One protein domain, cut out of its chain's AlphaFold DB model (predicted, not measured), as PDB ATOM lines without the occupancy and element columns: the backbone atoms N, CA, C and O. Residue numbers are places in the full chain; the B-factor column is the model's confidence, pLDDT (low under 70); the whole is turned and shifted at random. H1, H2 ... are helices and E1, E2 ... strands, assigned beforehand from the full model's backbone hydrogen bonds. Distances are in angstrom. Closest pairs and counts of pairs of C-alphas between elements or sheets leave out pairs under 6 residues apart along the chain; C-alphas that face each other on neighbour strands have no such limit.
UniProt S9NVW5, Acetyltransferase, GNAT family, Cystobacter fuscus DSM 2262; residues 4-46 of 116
ATOM      1  N   PHE A   4     631.236 401.037 487.879       96.69
ATOM      2  CA  PHE A   4     631.818 399.964 488.683       96.69
ATOM      3  C   PHE A   4     631.806 400.320 490.165       96.69
ATOM      4  O   PHE A   4     632.058 401.468 490.527       96.69
ATOM      5  N   HIS A   5     631.648 399.312 491.015       95.81
ATOM      6  CA  HIS A   5     631.882 399.422 492.452       95.81
ATOM      7  C   HIS A   5     632.472 398.124 493.005       95.81
ATOM      8  O   HIS A   5     632.519 397.097 492.324       95.81
ATOM      9  N   LEU A   6     632.942 398.192 494.246       96.00
ATOM     10  CA  LEU A   6     633.298 397.023 495.040       96.00
ATOM     11  C   LEU A   6     632.077 396.604 495.855       96.00
ATOM     12  O   LEU A   6     631.384 397.458 496.412       96.00
ATOM     13  N   ASP A   7     631.805 395.306 495.907       95.38
ATOM     14  CA  ASP A   7     630.808 394.762 496.827       95.38
ATOM     15  C   ASP A   7     631.360 394.633 498.262       95.38
ATOM     16  O   ASP A   7     632.487 395.037 498.563       95.38
ATOM     17  N   GLY A   8     630.558 394.069 499.172       95.00
ATOM     18  CA  GLY A   8     630.947 393.876 500.575       95.00
ATOM     19  C   GLY A   8     632.121 392.911 500.789       95.00
ATOM     20  O   GLY A   8     632.703 392.905 501.869       95.00
ATOM     21  N   GLU A   9     632.489 392.130 499.773       94.88
ATOM     22  CA  GLU A   9     633.626 391.204 499.783       94.88
ATOM     23  C   GLU A   9     634.830 391.759 499.011       94.88
ATOM     24  O   GLU A   9     635.822 391.060 498.807       94.88
ATOM     25  N   ASN A  10     634.770 393.030 498.601       93.19
ATOM     26  CA  ASN A  10     635.814 393.700 497.837       93.19
ATOM     27  C   ASN A  10     636.044 393.076 496.443       93.19
ATOM     28  O   ASN A  10     637.155 393.126 495.904       93.19
ATOM     29  N   HIS A  11     634.994 392.516 495.832       93.06
ATOM     30  CA  HIS A  11     635.004 392.071 494.439       93.06
ATOM     31  C   HIS A  11     634.455 393.156 493.507       93.06
ATOM     32  O   HIS A  11     633.465 393.822 493.812       93.06
ATOM     33  N   TRP A  12     635.073 393.315 492.332       95.69
ATOM     34  CA  TRP A  12     634.606 394.276 491.333       95.69
ATOM     35  C   TRP A  12     633.287 393.837 490.695       95.69
ATOM     36  O   TRP A  12     633.167 392.740 490.141       95.69
ATOM     37  N   VAL A  13     632.324 394.750 490.713       96.94
ATOM     38  CA  VAL A  13     631.009 394.625 490.093       96.94
ATOM     39  C   VAL A  13     630.874 395.704 489.027       96.94
ATOM     40  O   VAL A  13     631.062 396.886 489.304       96.94
ATOM     41  N   ALA A  14     630.547 395.296 487.803       97.00
ATOM     42  CA  ALA A  14     630.162 396.194 486.727       97.00
ATOM     43  C   ALA A  14     628.665 396.510 486.812       97.00
ATOM     44  O   ALA A  14     627.839 395.610 486.987       97.00
ATOM     45  N   GLU A  15     628.329 397.778 486.628       96.75
ATOM     46  CA  GLU A  15     626.965 398.254 486.431       96.75
ATOM     47  C   GLU A  15     626.674 398.287 484.929       96.75
ATOM     48  O   GLU A  15     627.435 398.850 484.131       96.75
ATOM     49  N   LEU A  16     625.602 397.608 484.527       96.56
ATOM     50  CA  LEU A  16     625.210 397.465 483.131       96.56
ATOM     51  C   LEU A  16     624.044 398.393 482.804       96.56
ATOM     52  O   LEU A  16     623.248 398.753 483.665       96.56
ATOM     53  N   GLU A  17     623.919 398.742 481.527       95.38
ATOM     54  CA  GLU A  17     622.855 399.628 481.042       95.38
ATOM     55  C   GLU A  17     621.460 399.005 481.194       95.38
ATOM     56  O   GLU A  17     620.493 399.706 481.465       95.38
ATOM     57  N   CYS A  18     621.368 397.672 481.144       94.81
ATOM     58  CA  CYS A  18     620.144 396.935 481.460       94.81
ATOM     59  C   CYS A  18     619.741 396.999 482.950       94.81
ATOM     60  O   CYS A  18     618.757 396.378 483.341       94.81
ATOM     61  N   GLY A  19     620.503 397.703 483.795       94.19
ATOM     62  CA  GLY A  19     620.251 397.862 485.230       94.19
ATOM     63  C   GLY A  19     620.769 396.711 486.097       94.19
ATOM     64  O   GLY A  19     620.744 396.800 487.325       94.19
ATOM     65  N   HIS A  20     621.266 395.630 485.493       95.56
ATOM     66  CA  HIS A  20     621.858 394.517 486.228       95.56
ATOM     67  C   HIS A  20     623.308 394.788 486.639       95.56
ATOM     68  O   HIS A  20     624.027 395.598 486.051       95.56
ATOM     69  N   ARG A  21     623.742 394.052 487.662       95.50
ATOM     70  CA  ARG A  21     625.104 394.057 488.192       95.50
ATOM     71  C   ARG A  21     625.777 392.736 487.858       95.50
ATOM     72  O   ARG A  21     625.152 391.689 488.004       95.50
ATOM     73  N   GLN A  22     627.033 392.784 487.429       95.19
ATOM     74  CA  GLN A  22     627.786 391.586 487.066       95.19
ATOM     75  C   GLN A  22     629.189 391.628 487.655       95.19
ATOM     76  O   GLN A  22     629.933 392.582 487.427       95.19
ATOM     77  N   HIS A  23     629.572 390.578 488.382       95.88
ATOM     78  CA  HIS A  23     630.946 390.428 488.847       95.88
ATOM     79  C   HIS A  23     631.905 390.327 487.666       95.88
ATOM     80  O   HIS A  23     631.684 389.585 486.708       95.88
ATOM     81  N   VAL A  24     632.995 391.076 487.753       94.75
ATOM     82  CA  VAL A  24     634.050 391.107 486.748       94.75
ATOM     83  C   VAL A  24     635.358 390.728 487.434       94.75
ATOM     84  O   VAL A  24     635.970 391.526 488.133       94.75
ATOM     85  N   ARG A  25     635.756 389.462 487.292       93.25
ATOM     86  CA  ARG A  25     636.935 388.893 487.957       93.25
ATOM     87  C   ARG A  25     638.045 388.619 486.946       93.25
ATOM     88  O   ARG A  25     637.782 388.402 485.765       93.25
ATOM     89  N   HIS A  26     639.286 388.661 487.413       93.94
ATOM     90  CA  HIS A  26     640.449 388.202 486.663       93.94
ATOM     91  C   HIS A  26     641.044 387.017 487.421       93.94
ATOM     92  O   HIS A  26     641.713 387.204 488.432       93.94
ATOM     93  N   GLU A  27     640.757 385.808 486.942       93.19
ATOM     94  CA  GLU A  27     641.149 384.541 487.568       93.19
ATOM     95  C   GLU A  27     641.781 383.601 486.525       93.19
ATOM     96  O   GLU A  27     641.161 382.610 486.133       93.19
ATOM     97  N   PRO A  28     642.988 383.896 486.004       94.31
ATOM     98  CA  PRO A  28     643.675 382.993 485.082       94.31
ATOM     99  C   PRO A  28     643.949 381.617 485.717       94.31
ATOM    100  O   PRO A  28     644.240 381.549 486.914       94.31
ATOM    101  N   PRO A  29     643.900 380.515 484.944       95.38
ATOM    102  CA  PRO A  29     643.627 380.444 483.501       95.38
ATOM    103  C   PRO A  29     642.127 380.456 483.138       95.38
ATOM    104  O   PRO A  29     641.774 380.352 481.970       95.38
ATOM    105  N   TRP A  30     641.234 380.560 484.122       93.38
ATOM    106  CA  TRP A  30     639.792 380.376 483.940       93.38
ATOM    107  C   TRP A  30     639.083 381.621 483.398       93.38
ATOM    108  O   TRP A  30     638.110 381.501 482.655       93.38
ATOM    109  N   MET A  31     639.556 382.818 483.757       91.94
ATOM    110  CA  MET A  31     638.959 384.084 483.331       91.94
ATOM    111  C   MET A  31     640.003 385.192 483.150       91.94
ATOM    112  O   MET A  31     640.467 385.804 484.111       91.94
ATOM    113  N   GLU A  32     640.319 385.530 481.901       95.12
ATOM    114  CA  GLU A  32     641.256 386.611 481.590       95.12
ATOM    115  C   GLU A  32     640.555 387.959 481.379       95.12
ATOM    116  O   GLU A  32     640.112 388.315 480.289       95.12
ATOM    117  N   ARG A  33     640.484 388.759 482.448       95.19
ATOM    118  CA  ARG A  33     640.051 390.169 482.391       95.19
ATOM    119  C   ARG A  33     641.074 391.138 483.003       95.19
ATOM    120  O   ARG A  33     640.761 391.802 483.988       95.19
ATOM    121  N   PRO A  34     642.299 391.243 482.449       96.19
ATOM    122  CA  PRO A  34     643.375 392.045 483.050       96.19
ATOM    123  C   PRO A  34     643.005 393.527 483.213       96.19
ATOM    124  O   PRO A  34     643.471 394.192 484.132       96.19
ATOM    125  N   TRP A  35     642.093 394.028 482.375       95.12
ATOM    126  CA  TRP A  35     641.546 395.381 482.469       95.12
ATOM    127  C   TRP A  35     640.852 395.677 483.810       95.12
ATOM    128  O   TRP A  35     640.700 396.840 484.161       95.12
ATOM    129  N   VAL A  36     640.429 394.662 484.572       96.25
ATOM    130  CA  VAL A  36     639.765 394.876 485.866       96.25
ATOM    131  C   VAL A  36     640.748 395.242 486.978       96.25
ATOM    132  O   VAL A  36     640.345 395.847 487.973       96.25
ATOM    133  N   LEU A  37     642.032 394.905 486.804       95.19
ATOM    134  CA  LEU A  37     643.074 395.046 487.824       95.19
ATOM    135  C   LEU A  37     643.423 396.511 488.109       95.19
ATOM    136  O   LEU A  37     643.744 396.856 489.243       95.19
ATOM    137  N   THR A  38     643.332 397.383 487.105       96.31
ATOM    138  CA  THR A  38     643.700 398.798 487.222       96.31
ATOM    139  C   THR A  38     642.486 399.702 487.061       96.31
ATOM    140  O   THR A  38     641.513 399.369 486.384       96.31
ATOM    141  N   GLU A  39     642.527 400.875 487.693       95.94
ATOM    142  CA  GLU A  39     641.467 401.873 487.525       95.94
ATOM    143  C   GLU A  39     641.366 402.354 486.076       95.94
ATOM    144  O   GLU A  39     640.268 402.417 485.529       95.94
ATOM    145  N   GLU A  40     642.501 402.622 485.430       97.38
ATOM    146  CA  GLU A  40     642.563 402.995 484.014       97.38
ATOM    147  C   GLU A  40     641.928 401.924 483.116       97.38
ATOM    148  O   GLU A  40     641.105 402.241 482.254       97.38
ATOM    149  N   GLY A  41     642.230 400.648 483.375       96.81
ATOM    150  CA  GLY A  41     641.637 399.522 482.665       96.81
ATOM    151  C   GLY A  41     640.115 399.491 482.801       96.81
ATOM    152  O   GLY A  41     639.413 399.388 481.794       96.81
ATOM    153  N   ARG A  42     639.578 399.676 484.014       96.44
ATOM    154  CA  ARG A  42     638.122 399.764 484.227       96.44
ATOM    155  C   ARG A  42     637.520 400.979 483.523       96.44
ATOM    156  O   ARG A  42     636.520 400.836 482.828       96.44
ATOM    157  N   ARG A  43     638.149 402.155 483.620       96.19
ATOM    158  CA  ARG A  43     637.684 403.380 482.942       96.19
ATOM    159  C   ARG A  43     637.620 403.208 481.426       96.19
ATOM    160  O   ARG A  43     636.644 403.638 480.824       96.19
ATOM    161  N   SER A  44     638.591 402.518 480.825       96.12
ATOM    162  CA  SER A  44     638.591 402.215 479.384       96.12
ATOM    163  C   SER A  44     637.449 401.294 478.932       96.12
ATOM    164  O   SER A  44     637.167 401.205 477.741       96.12
ATOM    165  N   ARG A  45     636.783 400.606 479.869       95.38
ATOM    166  CA  ARG A  45     635.632 399.734 479.596       95.38
ATOM    167  C   ARG A  45     634.284 400.424 479.778       95.38
ATOM    168  O   ARG A  45     633.261 399.828 479.448       95.38
ATOM    169  N   LEU A  46     634.249 401.655 480.283       95.75
ATOM    170  CA  LEU A  46     633.005 402.424 480.335       95.75
ATOM    171  C   LEU A  46     632.486 402.675 478.914       95.75
ATOM    172  O   LEU A  46     633.259 402.939 478.000       95.75
TER     173      LEU A  46
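What this domain is: This is residues 4 to 46 of the 116 residues of the protein "Acetyltransferase, GNAT family" of Cystobacter fuscus DSM 2262 (UniProt S9NVW5). There is little regular structure: a small antiparallel sheet of three short strands, E1, E2 and E3, and a long loop, residues 24 to 38, that reaches away from it and folds back to one short helix, H1. The sheet's order, E1 - E2 - E3, is a meander, each strand the antiparallel neighbour of the one before. Of 43 printed residues, 16 are in named elements, in the order E1 E2 E3 H1, class mixed. The whole is compact, radius of gyration of the C-alphas 10.4 A, spanning 29 by 23 by 17 A.

Where its parts are: E2, residues 12 to 15, is 9.9 A long. E1, residues 4 to 6, begins at C-alpha 4 (631.818, 399.964, 488.683) and is 7.2 A long; E3, residues 21 to 23, is 6.9 A. H1, residues 39 to 44, is 8.6 A and ends at C-alpha 44 (638.591, 402.215, 479.384).

How they stand to each other: Hairpin E1 and E2 has N 5 and O 13 within hydrogen-bond range, 3.0 A; hairpin E2 and E3 has N 14 and O 22, 2.8 A. H1 is only just on the sheet, with 5 pairs of C-alphas within 10 A, and only grazes it with residues 39 to 43. In H1 every O i to N i+4 pair is within hydrogen-bond range.

The domain as a whole: The farthest C-alphas, Gly 19 and Pro 29, are 29.2 A apart. The printed part has no cut; the link E3 to H1 is long. No printed residue is under 70 in pLDDT.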